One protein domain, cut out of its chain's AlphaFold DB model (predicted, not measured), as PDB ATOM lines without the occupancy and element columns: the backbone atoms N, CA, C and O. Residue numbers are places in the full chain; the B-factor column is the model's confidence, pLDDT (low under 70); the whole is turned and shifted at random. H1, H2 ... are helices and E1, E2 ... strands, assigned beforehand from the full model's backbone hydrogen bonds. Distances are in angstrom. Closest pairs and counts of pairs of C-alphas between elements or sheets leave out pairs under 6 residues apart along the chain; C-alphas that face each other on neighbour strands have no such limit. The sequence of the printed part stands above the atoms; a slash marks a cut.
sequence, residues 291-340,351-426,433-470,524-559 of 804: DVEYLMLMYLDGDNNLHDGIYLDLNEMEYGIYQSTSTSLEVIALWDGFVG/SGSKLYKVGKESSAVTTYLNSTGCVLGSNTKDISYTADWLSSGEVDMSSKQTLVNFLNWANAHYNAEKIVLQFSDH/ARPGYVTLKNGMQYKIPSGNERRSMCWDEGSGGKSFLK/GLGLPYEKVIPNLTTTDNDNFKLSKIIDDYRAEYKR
ATOM      1  N   ASP A 291      12.826  69.462 -36.322       97.06
ATOM      2  CA  ASP A 291      11.504  68.988 -36.730       97.06
ATOM      3  C   ASP A 291      11.642  68.009 -37.906       97.06
ATOM      4  O   ASP A 291      12.320  68.314 -38.896       97.06
ATOM      5  N   VAL A 292      11.026  66.830 -37.795       97.19
ATOM      6  CA  VAL A 292      11.023  65.786 -38.834       97.19
ATOM      7  C   VAL A 292       9.664  65.101 -38.937       97.19
ATOM      8  O   VAL A 292       8.923  65.014 -37.962       97.19
ATOM      9  N   GLU A 293       9.334  64.581 -40.118       96.56
ATOM     10  CA  GLU A 293       8.134  63.753 -40.282       96.56
ATOM     11  C   GLU A 293       8.386  62.361 -39.688       96.56
ATOM     12  O   GLU A 293       7.614  61.901 -38.849       96.56
ATOM     13  N   TYR A 294       9.505  61.731 -40.059       97.75
ATOM     14  CA  TYR A 294       9.907  60.414 -39.566       97.75
ATOM     15  C   TYR A 294      11.221  60.487 -38.785       97.75
ATOM     16  O   TYR A 294      12.227  60.999 -39.282       97.75
ATOM     17  N   LEU A 295      11.218  59.908 -37.588       98.38
ATOM     18  CA  LEU A 295      12.417  59.615 -36.805       98.38
ATOM     19  C   LEU A 295      12.472  58.114 -36.538       98.38
ATOM     20  O   LEU A 295      11.596  57.586 -35.858       98.38
ATOM     21  N   MET A 296      13.496  57.435 -37.044       98.56
ATOM     22  CA  MET A 296      13.770  56.043 -36.696       98.56
ATOM     23  C   MET A 296      14.907  55.977 -35.683       98.56
ATOM     24  O   MET A 296      15.994  56.498 -35.924       98.56
ATOM     25  N   LEU A 297      14.632  55.347 -34.548       98.88
ATOM     26  CA  LEU A 297      15.568  55.089 -33.466       98.88
ATOM     27  C   LEU A 297      15.900  53.601 -33.481       98.88
ATOM     28  O   LEU A 297      15.021  52.781 -33.230       98.88
ATOM     29  N   MET A 298      17.144  53.265 -33.794       98.44
ATOM     30  CA  MET A 298      17.632  51.890 -33.845       98.44
ATOM     31  C   MET A 298      18.443  51.601 -32.584       98.44
ATOM     32  O   MET A 298      19.373  52.342 -32.263       98.44
ATOM     33  N   TYR A 299      18.074  50.549 -31.866       97.81
ATOM     34  CA  TYR A 299      18.755  50.041 -30.684       97.81
ATOM     35  C   TYR A 299      19.385  48.698 -31.058       97.81
ATOM     36  O   TYR A 299      18.705  47.673 -31.132       97.81
ATOM     37  N   LEU A 300      20.665  48.755 -31.407       94.56
ATOM     38  CA  LEU A 300      21.383  47.713 -32.130       94.56
ATOM     39  C   LEU A 300      22.444  47.103 -31.219       94.56
ATOM     40  O   LEU A 300      23.515  47.684 -31.045       94.56
ATOM     41  N   ASP A 301      22.134  45.951 -30.638       90.38
ATOM     42  CA  ASP A 301      23.053  45.226 -29.763       90.38
ATOM     43  C   ASP A 301      23.800  44.168 -30.580       90.38
ATOM     44  O   ASP A 301      23.339  43.047 -30.772       90.38
ATOM     45  N   GLY A 302      24.929  44.581 -31.155       85.12
ATOM     46  CA  GLY A 302      25.834  43.727 -31.915       85.12
ATOM     47  C   GLY A 302      27.014  43.233 -31.090       85.12
ATOM     48  O   GLY A 302      28.008  42.792 -31.677       85.12
ATOM     49  N   ASP A 303      26.951  43.313 -29.760       82.62
ATOM     50  CA  ASP A 303      28.010  42.846 -28.871       82.62
ATOM     51  C   ASP A 303      27.927  41.325 -28.623       82.62
ATOM     52  O   ASP A 303      27.945  40.837 -27.495       82.62
ATOM     53  N   ASN A 304      27.764  40.558 -29.711       78.62
ATOM     54  CA  ASN A 304      27.699  39.097 -29.731       78.62
ATOM     55  C   ASN A 304      27.898  38.544 -31.165       78.62
ATOM     56  O   ASN A 304      28.395  39.216 -32.072       78.62
ATOM     57  N   ASN A 305      27.501  37.291 -31.411       78.06
ATOM     58  CA  ASN A 305      27.648  36.621 -32.706       78.06
ATOM     59  C   ASN A 305      26.770  37.171 -33.860       78.06
ATOM     60  O   ASN A 305      26.807  36.587 -34.946       78.06
ATOM     61  N   LEU A 306      25.967  38.217 -33.636       81.75
ATOM     62  CA  LEU A 306      25.186  38.933 -34.655       81.75
ATOM     63  C   LEU A 306      25.822  40.259 -35.103       81.75
ATOM     64  O   LEU A 306      25.287  40.895 -36.011       81.75
ATOM     65  N   HIS A 307      26.978  40.636 -34.536       83.56
ATOM     66  CA  HIS A 307      27.729  41.861 -34.844       83.56
ATOM     67  C   HIS A 307      27.718  42.249 -36.328       83.56
ATOM     68  O   HIS A 307      27.341  43.360 -36.696       83.56
ATOM     69  N   ASP A 308      28.133  41.308 -37.177       80.19
ATOM     70  CA  ASP A 308      28.311  41.525 -38.606       80.19
ATOM     71  C   ASP A 308      26.972  41.865 -39.292       80.19
ATOM     72  O   ASP A 308      26.915  42.795 -40.101       80.19
ATOM     73  N   GLY A 309      25.897  41.132 -38.958       83.06
ATOM     74  CA  GLY A 309      24.565  41.322 -39.548       83.06
ATOM     75  C   GLY A 309      23.973  42.668 -39.149       83.06
ATOM     76  O   GLY A 309      23.600  43.461 -40.004       83.06
ATOM     77  N   ILE A 310      24.043  42.981 -37.858       87.81
ATOM     78  CA  ILE A 310      23.546  44.240 -37.296       87.81
ATOM     79  C   ILE A 310      24.316  45.449 -37.837       87.81
ATOM     80  O   ILE A 310      23.756  46.528 -38.037       87.81
ATOM     81  N   TYR A 311      25.618  45.306 -38.093       87.19
ATOM     82  CA  TYR A 311      26.375  46.377 -38.731       87.19
ATOM     83  C   TYR A 311      26.027  46.524 -40.220       87.19
ATOM     84  O   TYR A 311      26.004  47.645 -40.730       87.19
ATOM     85  N   LEU A 312      25.743  45.424 -40.927       87.12
ATOM     86  CA  LEU A 312      25.264  45.474 -42.310       87.12
ATOM     87  C   LEU A 312      23.919  46.213 -42.415       87.12
ATOM     88  O   LEU A 312      23.765  47.000 -43.351       87.12
ATOM     89  N   ASP A 313      23.023  46.069 -41.431       91.50
ATOM     90  CA  ASP A 313      21.751  46.809 -41.375       91.50
ATOM     91  C   ASP A 313      21.968  48.324 -41.487       91.50
ATOM     92  O   ASP A 313      21.200  49.024 -42.146       91.50
ATOM     93  N   LEU A 314      23.050  48.864 -40.910       91.81
ATOM     94  CA  LEU A 314      23.376  50.286 -41.048       91.81
ATOM     95  C   LEU A 314      23.652  50.668 -42.508       91.81
ATOM     96  O   LEU A 314      23.191  51.716 -42.951       91.81
ATOM     97  N   ASN A 315      24.357  49.837 -43.280       90.00
ATOM     98  CA  ASN A 315      24.582  50.089 -44.707       90.00
ATOM     99  C   ASN A 315      23.298  49.933 -45.537       90.00
ATOM    100  O   ASN A 315      23.058  50.726 -46.456       90.00
ATOM    101  N   GLU A 316      22.449  48.961 -45.202       92.69
ATOM    102  CA  GLU A 316      21.125  48.827 -45.815       92.69
ATOM    103  C   GLU A 316      20.260  50.061 -45.546       92.69
ATOM    104  O   GLU A 316      19.605  50.563 -46.462       92.69
ATOM    105  N   MET A 317      20.331  50.624 -44.337       94.50
ATOM    106  CA  MET A 317      19.680  51.885 -43.983       94.50
ATOM    107  C   MET A 317      20.199  53.060 -44.810       94.50
ATOM    108  O   MET A 317      19.392  53.841 -45.316       94.50
ATOM    109  N   GLU A 318      21.515  53.198 -45.004       94.81
ATOM    110  CA  GLU A 318      22.077  54.271 -45.841       94.81
ATOM    111  C   GLU A 318      21.496  54.242 -47.265       94.81
ATOM    112  O   GLU A 318      21.116  55.287 -47.816       94.81
ATOM    113  N   TYR A 319      21.385  53.037 -47.838       94.00
ATOM    114  CA  TYR A 319      20.801  52.825 -49.160       94.00
ATOM    115  C   TYR A 319      19.270  52.971 -49.150       94.00
ATOM    116  O   TYR A 319      18.699  53.589 -50.048       94.00
ATOM    117  N   GLY A 320      18.584  52.512 -48.104       94.94
ATOM    118  CA  GLY A 320      17.146  52.711 -47.908       94.94
ATOM    119  C   GLY A 320      16.768  54.194 -47.843       94.94
ATOM    120  O   GLY A 320      15.832  54.630 -48.517       94.94
ATOM    121  N   ILE A 321      17.548  55.006 -47.122       95.81
ATOM    122  CA  ILE A 321      17.411  56.473 -47.092       95.81
ATOM    123  C   ILE A 321      17.676  57.060 -48.485       95.81
ATOM    124  O   ILE A 321      17.015  58.016 -48.900       95.81
ATOM    125  N   TYR A 322      18.623  56.499 -49.245       94.50
ATOM    126  CA  TYR A 322      18.850  56.919 -50.626       94.50
ATOM    127  C   TYR A 322      17.627  56.697 -51.520       94.50
ATOM    128  O   TYR A 322      17.303  57.595 -52.309       94.50
ATOM    129  N   GLN A 323      16.947  55.563 -51.345       93.25
ATOM    130  CA  GLN A 323      15.764  55.147 -52.102       93.25
ATOM    131  C   GLN A 323      14.462  55.811 -51.630       93.25
ATOM    132  O   GLN A 323      13.498  55.877 -52.396       93.25
ATOM    133  N   SER A 324      14.415  56.309 -50.391       91.56
ATOM    134  CA  SER A 324      13.253  57.012 -49.848       91.56
ATOM    135  C   SER A 324      12.920  58.274 -50.648       91.56
ATOM    136  O   SER A 324      13.793  59.025 -51.094       91.56
ATOM    137  N   THR A 325      11.621  58.528 -50.800       85.12
ATOM    138  CA  THR A 325      11.094  59.762 -51.394       85.12
ATOM    139  C   THR A 325      10.905  60.881 -50.369       85.12
ATOM    140  O   THR A 325      10.685  62.026 -50.772       85.12
ATOM    141  N   SER A 326      10.999  60.590 -49.065       87.44
ATOM    142  CA  SER A 326      10.871  61.607 -48.021       87.44
ATOM    143  C   SER A 326      12.162  62.407 -47.878       87.44
ATOM    144  O   SER A 326      13.262  61.866 -47.789       87.44
ATOM    145  N   THR A 327      12.022  63.728 -47.811       87.19
ATOM    146  CA  THR A 327      13.115  64.645 -47.458       87.19
ATOM    147  C   THR A 327      13.131  64.982 -45.963       87.19
ATOM    148  O   THR A 327      13.946  65.799 -45.538       87.19
ATOM    149  N   SER A 328      12.218  64.396 -45.178       94.81
ATOM    150  CA  SER A 328      11.988  64.672 -43.753       94.81
ATOM    151  C   SER A 328      12.073  63.381 -42.922       94.81
ATOM    152  O   SER A 328      11.170  63.045 -42.158       94.81
ATOM    153  N   LEU A 329      13.165  62.638 -43.118       95.94
ATOM    154  CA  LEU A 329      13.507  61.411 -42.400       95.94
ATOM    155  C   LEU A 329      14.858  61.589 -41.701       95.94
ATOM    156  O   LEU A 329      15.821  62.056 -42.311       95.94
ATOM    157  N   GLU A 330      14.937  61.168 -40.444       97.56
ATOM    158  CA  GLU A 330      16.188  61.000 -39.703       97.56
ATOM    159  C   GLU A 330      16.254  59.586 -39.121       97.56
ATOM    160  O   GLU A 330      15.267  59.081 -38.589       97.56
ATOM    161  N   VAL A 331      17.425  58.955 -39.221       98.38
ATOM    162  CA  VAL A 331      17.700  57.632 -38.651       98.38
ATOM    163  C   VAL A 331      18.869  57.773 -37.684       98.38
ATOM    164  O   VAL A 331      19.959  58.200 -38.079       98.38
ATOM    165  N   ILE A 332      18.626  57.445 -36.417       98.62
ATOM    166  CA  ILE A 332      19.621  57.468 -35.348       98.62
ATOM    167  C   ILE A 332      19.787  56.056 -34.815       98.62
ATOM    168  O   ILE A 332      18.820  55.461 -34.350       98.62
ATOM    169  N   ALA A 333      21.013  55.551 -34.847       98.19
ATOM    170  CA  ALA A 333      21.344  54.223 -34.364       98.19
ATOM    171  C   ALA A 333      22.258  54.305 -33.147       98.19
ATOM    172  O   ALA A 333      23.368  54.823 -33.242       98.19
ATOM    173  N   LEU A 334      21.791  53.790 -32.011       97.69
ATOM    174  CA  LEU A 334      22.668  53.375 -30.928       97.69
ATOM    175  C   LEU A 334      23.141  51.963 -31.261       97.69
ATOM    176  O   LEU A 334      22.354  51.024 -31.198       97.69
ATOM    177  N   TRP A 335      24.400  51.850 -31.658       94.12
ATOM    178  CA  TRP A 335      25.032  50.598 -32.042       94.12
ATOM    179  C   TRP A 335      26.073  50.202 -31.019       94.12
ATOM    180  O   TRP A 335      26.924  51.026 -30.695       94.12
ATOM    181  N   ASP A 336      26.023  48.961 -30.565       90.06
ATOM    182  CA  ASP A 336      27.021  48.360 -29.697       90.06
ATOM    183  C   ASP A 336      27.748  47.223 -30.408       90.06
ATOM    184  O   ASP A 336      27.132  46.428 -31.119       90.06
ATOM    185  N   GLY A 337      29.072  47.206 -30.302       83.38
ATOM    186  CA  GLY A 337      29.924  46.403 -31.170       83.38
ATOM    187  C   GLY A 337      30.870  45.485 -30.414       83.38
ATOM    188  O   GLY A 337      31.679  45.950 -29.615       83.38
ATOM    189  N   PHE A 338      30.872  44.206 -30.786       74.69
ATOM    190  CA  PHE A 338      31.813  43.214 -30.273       74.69
ATOM    191  C   PHE A 338      33.250  43.367 -30.787       74.69
ATOM    192  O   PHE A 338      33.496  43.551 -31.981       74.69
ATOM    193  N   VAL A 339      34.232  43.168 -29.892       59.09
ATOM    194  CA  VAL A 339      35.627  42.834 -30.253       59.09
ATOM    195  C   VAL A 339      35.960  41.427 -29.767       59.09
ATOM    196  O   VAL A 339      36.273  41.201 -28.601       59.09
ATOM    197  N   GLY A 340      35.919  40.472 -30.694       53.94
ATOM    198  CA  GLY A 340      36.305  39.080 -30.455       53.94
ATOM    199  C   GLY A 340      37.765  38.765 -30.774       53.94
ATOM    200  O   GLY A 340      38.397  39.437 -31.585       53.94
ATOM    201  N   SER A 351      35.342  47.900 -30.990       71.94
ATOM    202  CA  SER A 351      34.384  47.681 -29.902       71.94
ATOM    203  C   SER A 351      33.861  49.014 -29.408       71.94
ATOM    204  O   SER A 351      34.440  50.068 -29.725       71.94
ATOM    205  N   GLY A 352      32.822  48.970 -28.590       83.19
ATOM    206  CA  GLY A 352      32.246  50.170 -28.031       83.19
ATOM    207  C   GLY A 352      30.875  50.450 -28.598       83.19
ATOM    208  O   GLY A 352      30.618  50.267 -29.792       83.19
ATOM    209  N   SER A 353      30.063  51.062 -27.761       91.19
ATOM    210  CA  SER A 353      28.797  51.637 -28.146       91.19
ATOM    211  C   SER A 353      28.985  53.022 -28.765       91.19
ATOM    212  O   SER A 353      29.708  53.889 -28.259       91.19
ATOM    213  N   LYS A 354      28.297  53.258 -29.879       93.38
ATOM    214  CA  LYS A 354      28.325  54.501 -30.645       93.38
ATOM    215  C   LYS A 354      26.924  54.949 -30.998       93.38
ATOM    216  O   LYS A 354      26.042  54.145 -31.284       93.38
ATOM    217  N   LEU A 355      26.749  56.262 -31.051       97.12
ATOM    218  CA  LEU A 355      25.545  56.886 -31.570       97.12
ATOM    219  C   LEU A 355      25.817  57.400 -32.980       97.12
ATOM    220  O   LEU A 355      26.587  58.343 -33.167       97.12
ATOM    221  N   TYR A 356      25.178  56.798 -33.972       97.19
ATOM    222  CA  TYR A 356      25.285  57.198 -35.365       97.19
ATOM    223  C   TYR A 356      24.052  57.963 -35.819       97.19
ATOM    224  O   TYR A 356      22.918  57.544 -35.604       97.19
ATOM    225  N   LYS A 357      24.288  59.055 -36.541       97.44
ATOM    226  CA  LYS A 357      23.313  59.626 -37.463       97.44
ATOM    227  C   LYS A 357      23.556  59.023 -38.839       97.44
ATOM    228  O   LYS A 357      24.561  59.356 -39.472       97.44
ATOM    229  N   VAL A 358      22.660  58.144 -39.281       97.25
ATOM    230  CA  VAL A 358      22.805  57.422 -40.551       97.25
ATOM    231  C   VAL A 358      22.531  58.372 -41.714       97.25
ATOM    232  O   VAL A 358      21.539  59.106 -41.732       97.25
ATOM    233  N   GLY A 359      23.460  58.408 -42.664       95.00
ATOM    234  CA  GLY A 359      23.426  59.302 -43.810       95.00
ATOM    235  C   GLY A 359      23.021  58.590 -45.092       95.00
ATOM    236  O   GLY A 359      23.244  57.404 -45.275       95.00
ATOM    237  N   LYS A 360      22.462  59.347 -46.033       93.25
ATOM    238  CA  LYS A 360      22.143  58.856 -47.375       93.25
ATOM    239  C   LYS A 360      23.412  58.418 -48.124       93.25
ATOM    240  O   LYS A 360      24.307  59.247 -48.306       93.25
ATOM    241  N   GLU A 361      23.442  57.193 -48.650       89.94
ATOM    242  CA  GLU A 361      24.528  56.686 -49.509       89.94
ATOM    243  C   GLU A 361      23.962  55.947 -50.730       89.94
ATOM    244  O   GLU A 361      23.036  55.151 -50.627       89.94
ATOM    245  N   SER A 362      24.497  56.233 -51.919       88.31
ATOM    246  CA  SER A 362      24.009  55.633 -53.176       88.31
ATOM    247  C   SER A 362      24.568  54.237 -53.446       88.31
ATOM    248  O   SER A 362      24.080  53.526 -54.326       88.31
ATOM    249  N   SER A 363      25.622  53.869 -52.722       81.75
ATOM    250  CA  SER A 363      26.285  52.581 -52.849       81.75
ATOM    251  C   SER A 363      25.422  51.497 -52.205       81.75
ATOM    252  O   SER A 363      25.290  51.451 -50.989       81.75
ATOM    253  N   ALA A 364      24.847  50.617 -53.026       73.31
ATOM    254  CA  ALA A 364      24.088  49.461 -52.560       73.31
ATOM    255  C   ALA A 364      25.041  48.398 -51.986       73.31
ATOM    256  O   ALA A 364      25.435  47.456 -52.679       73.31
ATOM    257  N   VAL A 365      25.466  48.587 -50.738       69.75
ATOM    258  CA  VAL A 365      26.260  47.607 -49.991       69.75
ATOM    259  C   VAL A 365      25.310  46.802 -49.115       69.75
ATOM    260  O   VAL A 365      25.073  47.144 -47.969       69.75
ATOM    261  N   THR A 366      24.747  45.741 -49.691       62.31
ATOM    262  CA  THR A 366      23.800  44.831 -49.015       62.31
ATOM    263  C   THR A 366      24.400  43.437 -48.790       62.31
ATOM    264  O   THR A 366      23.699  42.460 -48.565       62.31
ATOM    265  N   THR A 367      25.720  43.297 -48.952       60.03
ATOM    266  CA  THR A 367      26.448  42.031 -48.775       60.03
ATOM    267  C   THR A 367      27.858  42.300 -48.260       60.03
ATOM    268  O   THR A 367      28.443  43.342 -48.569       60.03
ATOM    269  N   TYR A 368      28.444  41.345 -47.530       62.91
ATOM    270  CA  TYR A 368      29.846  41.417 -47.108       62.91
ATOM    271  C   TYR A 368      30.768  41.476 -48.325       62.91
ATOM    272  O   TYR A 368      30.919  40.505 -49.070       62.91
ATOM    273  N   LEU A 369      31.409  42.626 -48.528       52.56
ATOM    274  CA  LEU A 369      32.145  42.890 -49.762       52.56
ATOM    275  C   LEU A 369      33.457  42.097 -49.874       52.56
ATOM    276  O   LEU A 369      33.947  41.946 -50.994       52.56
ATOM    277  N   ASN A 370      34.042  41.636 -48.752       51.72
ATOM    278  CA  ASN A 370      35.228  40.758 -48.620       51.72
ATOM    279  C   ASN A 370      35.750  40.782 -47.152       51.72
ATOM    280  O   ASN A 370      35.047  41.203 -46.240       51.72
ATOM    281  N   SER A 371      37.014  40.391 -46.926       47.47
ATOM    282  CA  SER A 371      37.743  40.432 -45.644       47.47
ATOM    283  C   SER A 371      37.910  41.820 -44.997       47.47
ATOM    284  O   SER A 371      38.531  41.903 -43.943       47.47
ATOM    285  N   THR A 372      37.440  42.903 -45.624       49.12
ATOM    286  CA  THR A 372      37.441  44.268 -45.057       49.12
ATOM    287  C   THR A 372      36.121  44.661 -44.383       49.12
ATOM    288  O   THR A 372      36.063  45.738 -43.801       49.12
ATOM    289  N   GLY A 373      35.103  43.790 -44.407       58.69
ATOM    290  CA  GLY A 373      33.798  44.056 -43.792       58.69
ATOM    291  C   GLY A 373      32.960  45.085 -44.562       58.69
ATOM    292  O   GLY A 373      33.297  45.480 -45.682       58.69
ATOM    293  N   CYS A 374      31.838  45.488 -43.971       71.50
ATOM    294  CA  CYS A 374      30.995  46.576 -44.466       71.50
ATOM    295  C   CYS A 374      31.549  47.925 -43.962       71.50
ATOM    296  O   CYS A 374      32.104  48.006 -42.867       71.50
ATOM    297  N   VAL A 375      31.462  48.991 -44.767       78.12
ATOM    298  CA  VAL A 375      32.006  50.319 -44.424       78.12
ATOM    299  C   VAL A 375      30.892  51.344 -44.543       78.12
ATOM    300  O   VAL A 375      30.303  51.476 -45.612       78.12
ATOM    301  N   LEU A 376      30.633  52.086 -43.468       85.94
ATOM    302  CA  LEU A 376      29.642  53.160 -43.474       85.94
ATOM    303  C   LEU A 376      30.090  54.291 -44.405       85.94
ATOM    304  O   LEU A 376      31.261  54.694 -44.423       85.94
ATOM    305  N   GLY A 377      29.147  54.804 -45.185       87.38
ATOM    306  CA  GLY A 377      29.339  55.937 -46.068       87.38
ATOM    307  C   GLY A 377      29.750  57.195 -45.305       87.38
ATOM    308  O   GLY A 377      29.395  57.426 -44.151       87.38
ATOM    309  N   SER A 378      30.476  58.086 -45.982       89.88
ATOM    310  CA  SER A 378      30.988  59.320 -45.364       89.88
ATOM    311  C   SER A 378      29.899  60.276 -44.851       89.88
ATOM    312  O   SER A 378      30.212  61.206 -44.103       89.88
ATOM    313  N   ASN A 379      28.639  60.072 -45.250       92.62
ATOM    314  CA  ASN A 379      27.484  60.838 -44.785       92.62
ATOM    315  C   ASN A 379      26.938  60.345 -43.441       92.62
ATOM    316  O   ASN A 379      26.281  61.132 -42.759       92.62
ATOM    317  N   THR A 380      27.229  59.107 -43.042       94.38
ATOM    318  CA  THR A 380      26.926  58.601 -41.701       94.38
ATOM    319  C   THR A 380      27.926  59.172 -40.709       94.38
ATOM    320  O   THR A 380      29.141  59.138 -40.928       94.38
ATOM    321  N   LYS A 381      27.421  59.782 -39.637       93.69
ATOM    322  CA  LYS A 381      28.232  60.528 -38.667       93.69
ATOM    323  C   LYS A 381      28.145  59.886 -37.296       93.69
ATOM    324  O   LYS A 381      27.052  59.709 -36.773       93.69
ATOM    325  N   ASP A 382      29.300  59.616 -36.695       93.56
ATOM    326  CA  ASP A 382      29.403  59.352 -35.261       93.56
ATOM    327  C   ASP A 382      29.118  60.655 -34.501       93.56
ATOM    328  O   ASP A 382      29.867  61.635 -34.592       93.56
ATOM    329  N   ILE A 383      27.997  60.664 -33.787       95.56
ATOM    330  CA  ILE A 383      27.509  61.770 -32.967       95.56
ATOM    331  C   ILE A 383      27.564  61.436 -31.473       95.56
ATOM    332  O   ILE A 383      26.946  62.131 -30.672       95.56
ATOM    333  N   SER A 384      28.344  60.432 -31.057       95.31
ATOM    334  CA  SER A 384      28.446  60.000 -29.649       95.31
ATOM    335  C   SER A 384      28.863  61.129 -28.696       95.31
ATOM    336  O   SER A 384      28.504  61.131 -27.525       95.31
ATOM    337  N   TYR A 385      29.565  62.153 -29.197       93.62
ATOM    338  CA  TYR A 385      29.941  63.344 -28.420       93.62
ATOM    339  C   TYR A 385      28.752  64.220 -27.968       93.62
ATOM    340  O   TYR A 385      28.956  65.133 -27.161       93.62
ATOM    341  N   THR A 386      27.550  63.965 -28.493       95.69
ATOM    342  CA  THR A 386      26.275  64.592 -28.091       95.69
ATOM    343  C   THR A 386      25.605  63.879 -26.911       95.69
ATOM    344  O   THR A 386      24.642  64.381 -26.335       95.69
ATOM    345  N   ALA A 387      26.112  62.707 -26.517       95.50
ATOM    346  CA  ALA A 387      25.524  61.849 -25.498       95.50
ATOM    347  C   ALA A 387      26.526  61.595 -24.362       95.50
ATOM    348  O   ALA A 387      27.334  60.672 -24.414       95.50
ATOM    349  N   ASP A 388      26.457  62.387 -23.288       92.50
ATOM    350  CA  ASP A 388      27.389  62.270 -22.151       92.50
ATOM    351  C   ASP A 388      27.370  60.874 -21.488       92.50
ATOM    352  O   ASP A 388      28.378  60.429 -20.931       92.50
ATOM    353  N   TRP A 389      26.247  60.153 -21.582       94.56
ATOM    354  CA  TRP A 389      26.100  58.781 -21.084       94.56
ATOM    355  C   TRP A 389      26.870  57.730 -21.910       94.56
ATOM    356  O   TRP A 389      27.034  56.619 -21.421       94.56
ATOM    357  N   LEU A 390      27.401  58.090 -23.087       93.12
ATOM    358  CA  LEU A 390      28.333  57.283 -23.894       93.12
ATOM    359  C   LEU A 390      29.811  57.636 -23.653       93.12
ATOM    360  O   LEU A 390      30.695  57.113 -24.325       93.12
ATOM    361  N   SER A 391      30.130  58.533 -22.712       87.50
ATOM    362  CA  SER A 391      31.512  59.004 -22.509       87.50
ATOM    363  C   SER A 391      32.514  57.914 -22.091       87.50
ATOM    364  O   SER A 391      33.716  58.101 -22.287       87.50
ATOM    365  N   SER A 392      32.044  56.779 -21.552       85.06
ATOM    366  CA  SER A 392      32.854  55.582 -21.270       85.06
ATOM    367  C   SER A 392      33.220  54.775 -22.516       85.06
ATOM    368  O   SER A 392      34.129  53.952 -22.439       85.06
ATOM    369  N   GLY A 393      32.539  55.005 -23.640       85.00
ATOM    370  CA  GLY A 393      32.709  54.273 -24.894       85.00
ATOM    371  C   GLY A 393      31.970  52.936 -24.970       85.00
ATOM    372  O   GLY A 393      31.781  52.467 -26.074       85.00
ATOM    373  N   GLU A 394      31.535  52.363 -23.847       87.75
ATOM    374  CA  GLU A 394      30.738  51.126 -23.754       87.75
ATOM    375  C   GLU A 394      29.550  51.371 -22.817       87.75
ATOM    376  O   GLU A 394      29.735  51.989 -21.751       87.75
ATOM    377  N   VAL A 395      28.363  50.884 -23.182       90.19
ATOM    378  CA  VAL A 395      27.171  50.853 -22.326       90.19
ATOM    379  C   VAL A 395      26.499  49.488 -22.362       90.19
ATOM    380  O   VAL A 395      26.472  48.842 -23.390       90.19
ATOM    381  N   ASP A 396      25.893  49.100 -21.240       88.81
ATOM    382  CA  ASP A 396      25.142  47.846 -21.140       88.81
ATOM    383  C   ASP A 396      23.839  47.941 -21.944       88.81
ATOM    384  O   ASP A 396      22.902  48.635 -21.518       88.81
ATOM    385  N   MET A 397      23.765  47.265 -23.089       90.00
ATOM    386  CA  MET A 397      22.592  47.312 -23.972       90.00
ATOM    387  C   MET A 397      21.400  46.529 -23.413       90.00
ATOM    388  O   MET A 397      20.248  46.850 -23.719       90.00
ATOM    389  N   SER A 398      21.636  45.614 -22.473       86.88
ATOM    390  CA  SER A 398      20.571  44.929 -21.737       86.88
ATOM    391  C   SER A 398      19.944  45.787 -20.627       86.88
ATOM    392  O   SER A 398      18.915  45.431 -20.039       86.88
ATOM    393  N   SER A 399      20.555  46.931 -20.303       90.06
ATOM    394  CA  SER A 399      20.093  47.821 -19.245       90.06
ATOM    395  C   SER A 399      18.936  48.698 -19.708       90.06
ATOM    396  O   SER A 399      19.074  49.568 -20.569       90.06
ATOM    397  N   LYS A 400      17.811  48.607 -18.991       92.50
ATOM    398  CA  LYS A 400      16.693  49.555 -19.120       92.50
ATOM    399  C   LYS A 400      17.141  51.020 -19.083       92.50
ATOM    400  O   LYS A 400      16.564  51.864 -19.764       92.50
ATOM    401  N   GLN A 401      18.143  51.345 -18.262       94.94
ATOM    402  CA  GLN A 401      18.598  52.728 -18.120       94.94
ATOM    403  C   GLN A 401      19.297  53.232 -19.389       94.94
ATOM    404  O   GLN A 401      19.178  54.418 -19.695       94.94
ATOM    405  N   THR A 402      19.967  52.356 -20.140       95.81
ATOM    406  CA  THR A 402      20.569  52.688 -21.440       95.81
ATOM    407  C   THR A 402      19.485  53.074 -22.443       95.81
ATOM    408  O   THR A 402      19.542  54.169 -23.005       95.81
ATOM    409  N   LEU A 403      18.421  52.270 -22.558       97.88
ATOM    410  CA  LEU A 403      17.265  52.609 -23.394       97.88
ATOM    411  C   LEU A 403      16.601  53.932 -22.968       97.88
ATOM    412  O   LEU A 403      16.324  54.782 -23.811       97.88
ATOM    413  N   VAL A 404      16.403  54.165 -21.664       98.50
ATOM    414  CA  VAL A 404      15.875  55.450 -21.156       98.50
ATOM    415  C   VAL A 404      16.766  56.625 -21.563       98.50
ATOM    416  O   VAL A 404      16.257  57.673 -21.965       98.50
ATOM    417  N   ASN A 405      18.088  56.480 -21.453       98.44
ATOM    418  CA  ASN A 405      19.030  57.531 -21.829       98.44
ATOM    419  C   ASN A 405      18.952  57.837 -23.329       98.44
ATOM    420  O   ASN A 405      18.924  59.010 -23.704       98.44
ATOM    421  N   PHE A 406      18.853  56.803 -24.168       98.75
ATOM    422  CA  PHE A 406      18.716  56.949 -25.614       98.75
ATOM    423  C   PHE A 406      17.400  57.629 -26.015       98.75
ATOM    424  O   PHE A 406      17.414  58.606 -26.766       98.75
ATOM    425  N   LEU A 407      16.270  57.198 -25.448       98.75
ATOM    426  CA  LEU A 407      14.960  57.803 -25.711       98.75
ATOM    427  C   LEU A 407      14.892  59.261 -25.236       98.75
ATOM    428  O   LEU A 407      14.384  60.126 -25.949       98.75
ATOM    429  N   ASN A 408      15.444  59.566 -24.058       98.44
ATOM    430  CA  ASN A 408      15.511  60.941 -23.557       98.44
ATOM    431  C   ASN A 408      16.428  61.819 -24.410       98.44
ATOM    432  O   ASN A 408      16.104  62.983 -24.653       98.44
ATOM    433  N   TRP A 409      17.550  61.268 -24.884       98.31
ATOM    434  CA  TRP A 409      18.408  61.947 -25.847       98.31
ATOM    435  C   TRP A 409      17.609  62.266 -27.118       98.31
ATOM    436  O   TRP A 409      17.529  63.434 -27.493       98.31
ATOM    437  N   ALA A 410      16.905  61.297 -27.709       98.25
ATOM    438  CA  ALA A 410      16.098  61.524 -28.909       98.25
ATOM    439  C   ALA A 410      15.011  62.592 -28.686       98.25
ATOM    440  O   ALA A 410      14.908  63.544 -29.464       98.25
ATOM    441  N   ASN A 411      14.277  62.509 -27.570       97.25
ATOM    442  CA  ASN A 411      13.262  63.492 -27.183       97.25
ATOM    443  C   ASN A 411      13.839  64.898 -26.981       97.25
ATOM    444  O   ASN A 411      13.134  65.882 -27.201       97.25
ATOM    445  N   ALA A 412      15.103  65.029 -26.569       96.81
ATOM    446  CA  ALA A 412      15.773  66.321 -26.439       96.81
ATOM    447  C   ALA A 412      16.222  66.907 -27.789       96.81
ATOM    448  O   ALA A 412      16.332  68.128 -27.887       96.81
ATOM    449  N   HIS A 413      16.433  66.075 -28.815       97.19
ATOM    450  CA  HIS A 413      17.021  66.467 -30.104       97.19
ATOM    451  C   HIS A 413      16.012  66.618 -31.242       97.19
ATOM    452  O   HIS A 413      16.277  67.350 -32.195       97.19
ATOM    453  N   TYR A 414      14.851  65.974 -31.154       97.75
ATOM    454  CA  TYR A 414      13.892  65.930 -32.254       97.75
ATOM    455  C   TYR A 414      12.473  66.272 -31.797       97.75
ATOM    456  O   TYR A 414      12.066  65.961 -30.675       97.75
ATOM    457  N   ASN A 415      11.711  66.903 -32.692       97.31
ATOM    458  CA  ASN A 415      10.252  66.853 -32.674       97.31
ATOM    459  C   ASN A 415       9.832  66.064 -33.920       97.31
ATOM    460  O   ASN A 415      10.040  66.522 -35.042       97.31
ATOM    461  N   ALA A 416       9.291  64.866 -33.730       97.62
ATOM    462  CA  ALA A 416       8.940  63.973 -34.825       97.62
ATOM    463  C   ALA A 416       7.434  63.706 -34.852       97.62
ATOM    464  O   ALA A 416       6.837  63.476 -33.801       97.62
ATOM    465  N   GLU A 417       6.828  63.706 -36.040       96.44
ATOM    466  CA  GLU A 417       5.415  63.326 -36.194       96.44
ATOM    467  C   GLU A 417       5.218  61.813 -36.040       96.44
ATOM    468  O   GLU A 417       4.253  61.363 -35.420       96.44
ATOM    469  N   LYS A 418       6.150  61.022 -36.582       97.56
ATOM    470  CA  LYS A 418       6.162  59.561 -36.505       97.56
ATOM    471  C   LYS A 418       7.514  59.072 -36.005       97.56
ATOM    472  O   LYS A 418       8.527  59.208 -36.687       97.56
ATOM    473  N   ILE A 419       7.512  58.469 -34.818       98.62
ATOM    474  CA  ILE A 419       8.701  57.844 -34.232       98.62
ATOM    475  C   ILE A 419       8.605  56.329 -34.408       98.62
ATOM    476  O   ILE A 419       7.609  55.721 -34.006       98.62
ATOM    477  N   VAL A 420       9.637  55.738 -35.005       98.75
ATOM    478  CA  VAL A 420       9.857  54.290 -35.073       98.75
ATOM    479  C   VAL A 420      10.926  53.936 -34.052       98.75
ATOM    480  O   VAL A 420      11.999  54.534 -34.079       98.75
ATOM    481  N   LEU A 421      10.656  52.975 -33.174       98.75
ATOM    482  CA  LEU A 421      11.671  52.375 -32.308       98.75
ATOM    483  C   LEU A 421      11.933  50.951 -32.786       98.75
ATOM    484  O   LEU A 421      11.000  50.156 -32.867       98.75
ATOM    485  N   GLN A 422      13.177  50.649 -33.126       98.12
ATOM    486  CA  GLN A 422      13.578  49.371 -33.688       98.12
ATOM    487  C   GLN A 422      14.668  48.733 -32.827       98.12
ATOM    488  O   GLN A 422      15.607  49.413 -32.423       98.12
ATOM    489  N   PHE A 423      14.522  47.440 -32.555       97.25
ATOM    490  CA  PHE A 423      15.484  46.615 -31.825       97.25
ATOM    491  C   PHE A 423      16.047  45.540 -32.758       97.25
ATOM    492  O   PHE A 423      15.257  44.896 -33.451       97.25
ATOM    493  N   SER A 424      17.374  45.356 -32.777       93.81
ATOM    494  CA  SER A 424      18.051  44.258 -33.495       93.81
ATOM    495  C   SER A 424      19.028  43.568 -32.560       93.81
ATOM    496  O   SER A 424      19.865  44.255 -31.971       93.81
ATOM    497  N   ASP A 425      18.858  42.252 -32.420       89.00
ATOM    498  CA  ASP A 425      19.703  41.283 -31.720       89.00
ATOM    499  C   ASP A 425      19.030  39.881 -31.704       89.00
ATOM    500  O   ASP A 425      18.058  39.596 -32.407       89.00
ATOM    501  N   HIS A 426      19.510  38.972 -30.859       83.69
ATOM    502  CA  HIS A 426      18.815  37.775 -30.438       83.69
ATOM    503  C   HIS A 426      17.487  38.098 -29.765       83.69
ATOM    504  O   HIS A 426      17.356  39.010 -28.951       83.69
ATOM    505  N   ALA A 433      15.582  33.752 -19.301       51.88
ATOM    506  CA  ALA A 433      16.844  33.069 -18.942       51.88
ATOM    507  C   ALA A 433      16.687  31.929 -17.898       51.88
ATOM    508  O   ALA A 433      15.918  32.058 -16.942       51.88
ATOM    509  N   ARG A 434      17.522  30.870 -18.021       52.50
ATOM    510  CA  ARG A 434      18.047  30.032 -16.910       52.50
ATOM    511  C   ARG A 434      19.491  30.434 -16.591       52.50
ATOM    512  O   ARG A 434      20.183  30.993 -17.445       52.50
ATOM    513  N   PRO A 435      19.979  30.083 -15.386       49.53
ATOM    514  CA  PRO A 435      21.401  30.109 -15.064       49.53
ATOM    515  C   PRO A 435      22.216  29.171 -15.955       49.53
ATOM    516  O   PRO A 435      21.735  28.110 -16.344       49.53
ATOM    517  N   GLY A 436      23.487  29.544 -16.152       51.88
ATOM    518  CA  GLY A 436      24.431  28.875 -17.054       51.88
ATOM    519  C   GLY A 436      24.825  27.428 -16.718       51.88
ATOM    520  O   GLY A 436      25.744  26.835 -17.290       51.88
ATOM    521  N   TYR A 437      24.242  26.932 -15.632       54.81
ATOM    522  CA  TYR A 437      24.661  25.751 -14.912       54.81
ATOM    523  C   TYR A 437      23.464  25.156 -14.175       54.81
ATOM    524  O   TYR A 437      22.727  25.864 -13.483       54.81
ATOM    525  N   VAL A 438      23.329  23.835 -14.236       52.88
ATOM    526  CA  VAL A 438      22.439  23.071 -13.353       52.88
ATOM    527  C   VAL A 438      23.294  22.388 -12.288       52.88
ATOM    528  O   VAL A 438      24.277  21.718 -12.607       52.88
ATOM    529  N   THR A 439      22.931  22.547 -11.012       55.66
ATOM    530  CA  THR A 439      23.565  21.789  -9.922       55.66
ATOM    531  C   THR A 439      22.885  20.429  -9.813       55.66
ATOM    532  O   THR A 439      21.709  20.335  -9.460       55.66
ATOM    533  N   LEU A 440      23.615  19.369 -10.144       51.75
ATOM    534  CA  LEU A 440      23.149  17.989 -10.050       51.75
ATOM    535  C   LEU A 440      22.990  17.573  -8.577       51.75
ATOM    536  O   LEU A 440      23.633  18.124  -7.685       51.75
ATOM    537  N   LYS A 441      22.176  16.542  -8.301       44.03
ATOM    538  CA  LYS A 441      21.942  16.023  -6.930       44.03
ATOM    539  C   LYS A 441      23.223  15.608  -6.183       44.03
ATOM    540  O   LYS A 441      23.210  15.538  -4.961       44.03
ATOM    541  N   ASN A 442      24.312  15.323  -6.899       53.84
ATOM    542  CA  ASN A 442      25.627  15.002  -6.332       53.84
ATOM    543  C   ASN A 442      26.516  16.242  -6.089       53.84
ATOM    544  O   ASN A 442      27.695  16.087  -5.785       53.84
ATOM    545  N   GLY A 443      25.977  17.455  -6.249       49.69
ATOM    546  CA  GLY A 443      26.696  18.721  -6.086       49.69
ATOM    547  C   GLY A 443      27.543  19.141  -7.292       49.69
ATOM    548  O   GLY A 443      28.190  20.182  -7.237       49.69
ATOM    549  N   MET A 444      27.555  18.364  -8.380       48.41
ATOM    550  CA  MET A 444      28.307  18.693  -9.592       48.41
ATOM    551  C   MET A 444      27.584  19.773 -10.403       48.41
ATOM    552  O   MET A 444      26.378  19.683 -10.626       48.41
ATOM    553  N   GLN A 445      28.324  20.774 -10.873       49.31
ATOM    554  CA  GLN A 445      27.801  21.780 -11.796       49.31
ATOM    555  C   GLN A 445      27.915  21.269 -13.235       49.31
ATOM    556  O   GLN A 445      29.016  21.006 -13.717       49.31
ATOM    557  N   TYR A 446      26.780  21.124 -13.916       50.16
ATOM    558  CA  TYR A 446      26.716  20.807 -15.341       50.16
ATOM    559  C   TYR A 446      26.490  22.099 -16.128       50.16
ATOM    560  O   TYR A 446      25.463  22.750 -15.937       50.16
ATOM    561  N   LYS A 447      27.450  22.470 -16.982       56.00
ATOM    562  CA  LYS A 447      27.314  23.580 -17.936       56.00
ATOM    563  C   LYS A 447      26.348  23.135 -19.035       56.00
ATOM    564  O   LYS A 447      26.644  22.148 -19.711       56.00
ATOM    565  N   ILE A 448      25.209  23.808 -19.199       53.41
ATOM    566  CA  ILE A 448      24.352  23.549 -20.365       53.41
ATOM    567  C   ILE A 448      25.162  24.001 -21.595       53.41
ATOM    568  O   ILE A 448      25.854  25.019 -21.505       53.41
ATOM    569  N   PRO A 449      25.187  23.238 -22.705       43.09
ATOM    570  CA  PRO A 449      25.930  23.633 -23.900       43.09
ATOM    571  C   PRO A 449      25.611  25.086 -24.277       43.09
ATOM    572  O   PRO A 449      24.445  25.461 -24.377       43.09
ATOM    573  N   SER A 450      26.656  25.904 -24.417       42.03
ATOM    574  CA  SER A 450      26.556  27.319 -24.776       42.03
ATOM    575  C   SER A 450      25.795  27.469 -26.093       42.03
ATOM    576  O   SER A 450      26.177  26.842 -27.080       42.03
ATOM    577  N   GLY A 451      24.716  28.257 -26.070       45.53
ATOM    578  CA  GLY A 451      23.800  28.479 -27.196       45.53
ATOM    579  C   GLY A 451      22.330  28.653 -26.783       45.53
ATOM    580  O   GLY A 451      21.583  29.308 -27.496       45.53
ATOM    581  N   ASN A 452      21.935  28.140 -25.608       45.06
ATOM    582  CA  ASN A 452      20.521  28.016 -25.202       45.06
ATOM    583  C   ASN A 452      20.163  28.755 -23.893       45.06
ATOM    584  O   ASN A 452      19.179  28.429 -23.223       45.06
ATOM    585  N   GLU A 453      20.982  29.712 -23.463       47.56
ATOM    586  CA  GLU A 453      20.842  30.370 -22.166       47.56
ATOM    587  C   GLU A 453      20.857  31.895 -22.347       47.56
ATOM    588  O   GLU A 453      21.902  32.427 -22.691       47.56
ATOM    589  N   ARG A 454      19.745  32.572 -21.997       56.06
ATOM    590  CA  ARG A 454      19.604  34.039 -21.773       56.06
ATOM    591  C   ARG A 454      19.291  34.893 -23.006       56.06
ATOM    592  O   ARG A 454      20.158  35.592 -23.503       56.06
ATOM    593  N   ARG A 455      18.042  34.880 -23.475       58.97
ATOM    594  CA  ARG A 455      17.612  35.742 -24.587       58.97
ATOM    595  C   ARG A 455      16.198  36.245 -24.319       58.97
ATOM    596  O   ARG A 455      15.285  35.439 -24.244       58.97
ATOM    597  N   SER A 456      16.016  37.545 -24.120       70.06
ATOM    598  CA  SER A 456      14.714  38.196 -24.327       70.06
ATOM    599  C   SER A 456      14.935  39.174 -25.469       70.06
ATOM    600  O   SER A 456      14.970  38.692 -26.585       70.06
ATOM    601  N   MET A 457      15.216  40.451 -25.217       82.12
ATOM    602  CA  MET A 457      15.724  41.396 -26.219       82.12
ATOM    603  C   MET A 457      17.141  41.849 -25.838       82.12
ATOM    604  O   MET A 457      17.427  41.920 -24.641       82.12
ATOM    605  N   CYS A 458      17.994  42.171 -26.816       80.31
ATOM    606  CA  CYS A 458      19.303  42.833 -26.629       80.31
ATOM    607  C   CYS A 458      20.172  42.194 -25.524       80.31
ATOM    608  O   CYS A 458      20.255  42.669 -24.382       80.31
ATOM    609  N   TRP A 459      20.703  41.020 -25.850       77.00
ATOM    610  CA  TRP A 459      21.692  40.281 -25.093       77.00
ATOM    611  C   TRP A 459      23.125  40.756 -25.394       77.00
ATOM    612  O   TRP A 459      23.770  40.349 -26.360       77.00
ATOM    613  N   ASP A 460      23.653  41.471 -24.409       75.06
ATOM    614  CA  ASP A 460      25.005  42.018 -24.375       75.06
ATOM    615  C   ASP A 460      26.006  41.016 -23.733       75.06
ATOM    616  O   ASP A 460      25.851  40.596 -22.567       75.06
ATOM    617  N   GLU A 461      27.028  40.577 -24.488       71.75
ATOM    618  CA  GLU A 461      28.069  39.657 -23.993       71.75
ATOM    619  C   GLU A 461      29.209  40.363 -23.226       71.75
ATOM    620  O   GLU A 461      29.721  39.797 -22.242       71.75
ATOM    621  N   GLY A 462      29.592  41.579 -23.613       62.06
ATOM    622  CA  GLY A 462      30.712  42.376 -23.094       62.06
ATOM    623  C   GLY A 462      30.480  42.952 -21.701       62.06
ATOM    624  O   GLY A 462      31.420  43.048 -20.900       62.06
ATOM    625  N   SER A 463      29.221  43.143 -21.306       59.12
ATOM    626  CA  SER A 463      28.790  43.546 -19.957       59.12
ATOM    627  C   SER A 463      28.809  42.397 -18.926       59.12
ATOM    628  O   SER A 463      28.230  42.471 -17.835       59.12
ATOM    629  N   GLY A 464      29.505  41.296 -19.230       52.22
ATOM    630  CA  GLY A 464      29.606  40.104 -18.380       52.22
ATOM    631  C   GLY A 464      28.561  39.026 -18.687       52.22
ATOM    632  O   GLY A 464      28.402  38.098 -17.877       52.22
ATOM    633  N   GLY A 465      27.874  39.145 -19.832       51.25
ATOM    634  CA  GLY A 465      27.080  38.113 -20.504       51.25
ATOM    635  C   GLY A 465      25.883  37.570 -19.729       51.25
ATOM    636  O   GLY A 465      25.553  36.391 -19.871       51.25
ATOM    637  N   LYS A 466      25.280  38.344 -18.818       56.62
ATOM    638  CA  LYS A 466      24.326  37.827 -17.805       56.62
ATOM    639  C   LYS A 466      22.941  38.467 -17.796       56.62
ATOM    640  O   LYS A 466      22.121  38.022 -16.990       56.62
ATOM    641  N   SER A 467      22.677  39.459 -18.634       67.75
ATOM    642  CA  SER A 467      21.422  40.208 -18.620       67.75
ATOM    643  C   SER A 467      20.889  40.396 -20.042       67.75
ATOM    644  O   SER A 467      21.609  40.191 -21.010       67.75
ATOM    645  N   PHE A 468      19.594  40.660 -20.137       78.75
ATOM    646  CA  PHE A 468      18.827  40.891 -21.358       78.75
ATOM    647  C   PHE A 468      17.733  41.894 -20.999       78.75
ATOM    648  O   PHE A 468      17.272  41.932 -19.849       78.75
ATOM    649  N   LEU A 469      17.285  42.666 -21.977       85.50
ATOM    650  CA  LEU A 469      16.166  43.573 -21.814       85.50
ATOM    651  C   LEU A 469      14.852  42.787 -21.891       85.50
ATOM    652  O   LEU A 469      14.587  42.078 -22.859       85.50
ATOM    653  N   LYS A 470      14.021  42.878 -20.851       85.38
ATOM    654  CA  LYS A 470      12.679  42.277 -20.859       85.38
ATOM    655  C   LYS A 470      11.684  43.176 -21.584       85.38
ATOM    656  O   LYS A 470      11.806  44.398 -21.540       85.38
ATOM    657  N   GLY A 524      19.517  35.594 -39.599       78.62
ATOM    658  CA  GLY A 524      20.583  36.408 -38.986       78.62
ATOM    659  C   GLY A 524      20.937  37.707 -39.729       78.62
ATOM    660  O   GLY A 524      21.764  38.462 -39.237       78.62
ATOM    661  N   LEU A 525      20.353  37.941 -40.910       84.12
ATOM    662  CA  LEU A 525      20.426  39.212 -41.641       84.12
ATOM    663  C   LEU A 525      19.262  40.164 -41.304       84.12
ATOM    664  O   LEU A 525      19.214  41.240 -41.870       84.12
ATOM    665  N   GLY A 526      18.314  39.764 -40.453       91.06
ATOM    666  CA  GLY A 526      17.223  40.629 -40.004       91.06
ATOM    667  C   GLY A 526      16.211  41.011 -41.089       91.06
ATOM    668  O   GLY A 526      15.842  40.202 -41.950       91.06
ATOM    669  N   LEU A 527      15.703  42.240 -41.009       94.06
ATOM    670  CA  LEU A 527      14.811  42.845 -41.999       94.06
ATOM    671  C   LEU A 527      15.603  43.483 -43.157       94.06
ATOM    672  O   LEU A 527      16.580  44.168 -42.903       94.06
ATOM    673  N   PRO A 528      15.120  43.406 -44.416       93.25
ATOM    674  CA  PRO A 528      15.766  44.066 -45.556       93.25
ATOM    675  C   PRO A 528      15.530  45.586 -45.516       93.25
ATOM    676  O   PRO A 528      14.547  46.108 -46.078       93.25
ATOM    677  N   TYR A 529      16.383  46.321 -44.800       95.31
ATOM    678  CA  TYR A 529      16.132  47.723 -44.452       95.31
ATOM    679  C   TYR A 529      16.157  48.670 -45.653       95.31
ATOM    680  O   TYR A 529      15.471  49.704 -45.659       95.31
ATOM    681  N   GLU A 530      16.827  48.268 -46.731       93.81
ATOM    682  CA  GLU A 530      16.811  48.963 -48.011       93.81
ATOM    683  C   GLU A 530      15.427  48.981 -48.676       93.81
ATOM    684  O   GLU A 530      15.158  49.836 -49.526       93.81
ATOM    685  N   LYS A 531      14.534  48.066 -48.273       93.62
ATOM    686  CA  LYS A 531      13.118  48.031 -48.675       93.62
ATOM    687  C   LYS A 531      12.199  48.591 -47.591       93.62
ATOM    688  O   LYS A 531      11.214  49.256 -47.914       93.62
ATOM    689  N   VAL A 532      12.518  48.383 -46.310       94.94
ATOM    690  CA  VAL A 532      11.711  48.894 -45.185       94.94
ATOM    691  C   VAL A 532      11.620  50.421 -45.213       94.94
ATOM    692  O   VAL A 532      10.515  50.968 -45.235       94.94
ATOM    693  N   ILE A 533      12.754  51.123 -45.275       95.56
ATOM    694  CA  ILE A 533      12.794  52.594 -45.225       95.56
ATOM    695  C   ILE A 533      11.955  53.271 -46.324       95.56
ATOM    696  O   ILE A 533      11.112  54.120 -45.988       95.56
ATOM    697  N   PRO A 534      12.112  52.941 -47.623       94.19
ATOM    698  CA  PRO A 534      11.290  53.563 -48.657       94.19
ATOM    699  C   PRO A 534       9.797  53.232 -48.509       94.19
ATOM    700  O   PRO A 534       8.975  54.078 -48.853       94.19
ATOM    701  N   ASN A 535       9.424  52.076 -47.945       93.81
ATOM    702  CA  ASN A 535       8.021  51.729 -47.685       93.81
ATOM    703  C   ASN A 535       7.404  52.527 -46.526       93.81
ATOM    704  O   ASN A 535       6.264  52.980 -46.634       93.81
ATOM    705  N   LEU A 536       8.137  52.738 -45.426       92.94
ATOM    706  CA  LEU A 536       7.634  53.497 -44.268       92.94
ATOM    707  C   LEU A 536       7.334  54.965 -44.621       92.94
ATOM    708  O   LEU A 536       6.417  55.584 -44.073       92.94
ATOM    709  N   THR A 537       8.090  55.502 -45.576       92.25
ATOM    710  CA  THR A 537       8.112  56.927 -45.923       92.25
ATOM    711  C   THR A 537       7.244  57.307 -47.125       92.25
ATOM    712  O   THR A 537       7.249  58.469 -47.531       92.25
ATOM    713  N   THR A 538       6.465  56.376 -47.691       91.56
ATOM    714  CA  THR A 538       5.515  56.712 -48.768       91.56
ATOM    715  C   THR A 538       4.338  57.553 -48.257       91.56
ATOM    716  O   THR A 538       4.131  57.735 -47.056       91.56
ATOM    717  N   THR A 539       3.506  58.048 -49.173       89.94
ATOM    718  CA  THR A 539       2.250  58.743 -48.843       89.94
ATOM    719  C   THR A 539       1.059  57.794 -48.664       89.94
ATOM    720  O   THR A 539      -0.077  58.257 -48.565       89.94
ATOM    721  N   ASP A 540       1.282  56.478 -48.687       90.44
ATOM    722  CA  ASP A 540       0.210  55.494 -48.539       90.44
ATOM    723  C   ASP A 540      -0.330  55.455 -47.102       90.44
ATOM    724  O   ASP A 540       0.264  55.995 -46.167       90.44
ATOM    725  N   ASN A 541      -1.476  54.801 -46.908       91.69
ATOM    726  CA  ASN A 541      -1.985  54.560 -45.560       91.69
ATOM    727  C   ASN A 541      -1.082  53.570 -44.803       91.69
ATOM    728  O   ASN A 541      -0.476  52.688 -45.412       91.69
ATOM    729  N   ASP A 542      -1.028  53.692 -43.477       93.00
ATOM    730  CA  ASP A 542      -0.083  52.939 -42.646       93.00
ATOM    731  C   ASP A 542      -0.254  51.413 -42.765       93.00
ATOM    732  O   ASP A 542       0.741  50.698 -42.863       93.00
ATOM    733  N   ASN A 543      -1.488  50.908 -42.887       90.00
ATOM    734  CA  ASN A 543      -1.722  49.476 -43.100       90.00
ATOM    735  C   ASN A 543      -1.090  48.984 -44.409       90.00
ATOM    736  O   ASN A 543      -0.454  47.935 -44.431       90.00
ATOM    737  N   PHE A 544      -1.218  49.752 -45.493       88.56
ATOM    738  CA  PHE A 544      -0.594  49.415 -46.773       88.56
ATOM    739  C   PHE A 544       0.937  49.420 -46.687       88.56
ATOM    740  O   PHE A 544       1.577  48.512 -47.221       88.56
ATOM    741  N   LYS A 545       1.525  50.396 -45.981       92.25
ATOM    742  CA  LYS A 545       2.980  50.461 -45.754       92.25
ATOM    743  C   LYS A 545       3.494  49.211 -45.047       92.25
ATOM    744  O   LYS A 545       4.433  48.575 -45.521       92.25
ATOM    745  N   LEU A 546       2.841  48.840 -43.947       93.12
ATOM    746  CA  LEU A 546       3.212  47.678 -43.143       93.12
ATOM    747  C   LEU A 546       3.009  46.368 -43.916       93.12
ATOM    748  O   LEU A 546       3.887  45.512 -43.912       93.12
ATOM    749  N   SER A 547       1.918  46.243 -44.674       88.56
ATOM    750  CA  SER A 547       1.707  45.112 -45.584       88.56
ATOM    751  C   SER A 547       2.809  44.961 -46.630       88.56
ATOM    752  O   SER A 547       3.225  43.839 -46.922       88.56
ATOM    753  N   LYS A 548       3.300  46.073 -47.190       88.88
ATOM    754  CA  LYS A 548       4.371  46.046 -48.192       88.88
ATOM    755  C   LYS A 548       5.698  45.562 -47.601       88.88
ATOM    756  O   LYS A 548       6.409  44.814 -48.263       88.88
ATOM    757  N   ILE A 549       5.977  45.898 -46.340       92.88
ATOM    758  CA  ILE A 549       7.135  45.369 -45.603       92.88
ATOM    759  C   ILE A 549       7.042  43.845 -45.456       92.88
ATOM    760  O   ILE A 549       8.012  43.150 -45.752       92.88
ATOM    761  N   ILE A 550       5.868  43.307 -45.099       90.50
ATOM    762  CA  ILE A 550       5.652  41.849 -45.047       90.50
ATOM    763  C   ILE A 550       5.848  41.201 -46.430       90.50
ATOM    764  O   ILE A 550       6.466  40.143 -46.544       90.50
ATOM    765  N   ASP A 551       5.326  41.823 -47.495       86.88
ATOM    766  CA  ASP A 551       5.484  41.353 -48.880       86.88
ATOM    767  C   ASP A 551       6.960  41.286 -49.314       86.88
ATOM    768  O   ASP A 551       7.357  40.315 -49.972       86.88
ATOM    769  N   ASP A 552       7.751  42.297 -48.949       90.38
ATOM    770  CA  ASP A 552       9.169  42.406 -49.290       90.38
ATOM    771  C   ASP A 552      10.027  41.420 -48.480       90.38
ATOM    772  O   ASP A 552      10.879  40.746 -49.062       90.38
ATOM    773  N   TYR A 553       9.738  41.242 -47.185       91.19
ATOM    774  CA  TYR A 553      10.374  40.223 -46.340       91.19
ATOM    775  C   TYR A 553      10.080  38.800 -46.846       91.19
ATOM    776  O   TYR A 553      10.987  37.983 -46.999       91.19
ATOM    777  N   ARG A 554       8.829  38.509 -47.238       87.88
ATOM    778  CA  ARG A 554       8.476  37.245 -47.913       87.88
ATOM    779  C   ARG A 554       9.276  37.045 -49.195       87.88
ATOM    780  O   ARG A 554       9.700  35.931 -49.497       87.88
ATOM    781  N   ALA A 555       9.372  38.084 -50.023       87.25
ATOM    782  CA  ALA A 555      10.068  37.980 -51.300       87.25
ATOM    783  C   ALA A 555      11.551  37.637 -51.109       87.25
ATOM    784  O   ALA A 555      12.082  36.894 -51.935       87.25
ATOM    785  N   GLU A 556      12.152  38.137 -50.028       88.88
ATOM    786  CA  GLU A 556      13.533  37.867 -49.631       88.88
ATOM    787  C   GLU A 556      13.720  36.434 -49.109       88.88
ATOM    788  O   GLU A 556      14.589  35.712 -49.593       88.88
ATOM    789  N   TYR A 557      12.871  35.991 -48.176       88.88
ATOM    790  CA  TYR A 557      13.154  34.789 -47.379       88.88
ATOM    791  C   TYR A 557      12.354  33.534 -47.736       88.88
ATOM    792  O   TYR A 557      12.591  32.480 -47.148       88.88
ATOM    793  N   LYS A 558      11.406  33.592 -48.681       86.94
ATOM    794  CA  LYS A 558      10.638  32.393 -49.065       86.94
ATOM    795  C   LYS A 558      11.551  31.276 -49.590       86.94
ATOM    796  O   LYS A 558      12.349  31.485 -50.509       86.94
ATOM    797  N   ARG A 559      11.368  30.056 -49.086       85.69
ATOM    798  CA  ARG A 559      12.052  28.863 -49.602       85.69
ATOM    799  C   ARG A 559      11.513  28.448 -50.967       85.69
ATOM    800  O   ARG A 559      10.353  28.677 -51.327       85.69
TER     801      ARG A 559
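This is residues 291 to 340, 351 to 426, 433 to 470 and 524 to 559 of the 804 residues of an uncharacterized protein of Treponema sp (UniProt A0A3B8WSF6). A twisted four-stranded sheet makes the core, with H1 over one face and H2 over the other; a helical hairpin, H3 and H4, packs on H1 through H3, and the thin hairpin E5 and E6 reaches far out from this body and makes much of its length. The printed part has 200 residues, with the order E1 H1 E2 E3 H2 E4 E5 E6 H3 H4. The large sheet runs E3 E2 E1 E4, mixed, and E5 and E6 are antiparallel. The class is mixed, helices and strands, though under half of the residues are in named elements. The whole is compact, with a radius of gyration of the C-alphas of 18.4 A, and spans 65 by 46 by 37 A.

E1, residues 291 to 302, bends by 69 degrees at residue 294. H1, residues 307 to 323, is on the sheet at a height of 9.4 A; its closest C-alphas to E1 are those of Ile 310 and Gly 302, 5.9 A apart. E2, residues 329 to 337, is parallel to E1, with N 298 and O 332 2.8 A apart. E1, H1 and E2 form a strand-helix-strand unit, two parallel neighbour strands with a helix between, and its crossover is right-handed. E3, residues 354 to 357, is antiparallel to E2, with N 335 and O 354 2.8 A apart. H2, residues 400 to 413, is on the opposite face from H1 at a height of 9.7 A, giving three layers, helices on both faces of a sheet. H2 and E2 have their closest C-alphas at Phe 406 and Leu 334, 7.5 A apart. E4, residues 414 to 424, bends by 105 degrees at residue 417 and is parallel to E1, with N 297 and O 420 2.8 A apart. E5, residues 437 to 439, and E6, residues 445 to 447, form a hairpin with N 438 and O 446 2.9 A apart. H3, residues 529 to 536, only grazes the large sheet; it touches H1 at a steep tilt of 46 degrees, the same way, the closest C-alphas being those of Glu 530 and Gly 320, 3.8 A apart. H4, residues 542 to 557, forms a helical hairpin with H3 at a shallow tilt of 20 degrees, opposite ways; the closest C-alphas are those of Asn 535 and Lys 545, 5.5 A apart. Every O i to N i+4 pair is within hydrogen-bond range in H2 and H4; in H1 11 of 13 are, in H3 3 of 4.

E1 begins at C-alpha 291 (11.504, 68.988, -36.730) and is 29.4 A long; H1 is 24.8 A, E2 24.9 A, H2 20.2 A and E4 22.1 A. E3 is 9.9 A, E5 6.5 A, E6 6.4 A and H3 10.3 A. H4, 23.0 A, ends at C-alpha 557 (13.154, 34.789, -47.379).

The C-alphas of Thr 327 and Asn 442 are the two farthest apart, 65.7 A. Three cuts leave gaps between C-alphas: 340 to 351, 8.8 A; 426 to 433, 12.6 A; 470 to 524, 20.6 A. Of the links that are printed whole, E3 to H2 is long. Mean pLDDT of the printed part is 83.4; under 70 are residues 339 to 340, 365 to 373, 433 to 455 and 462 to 467.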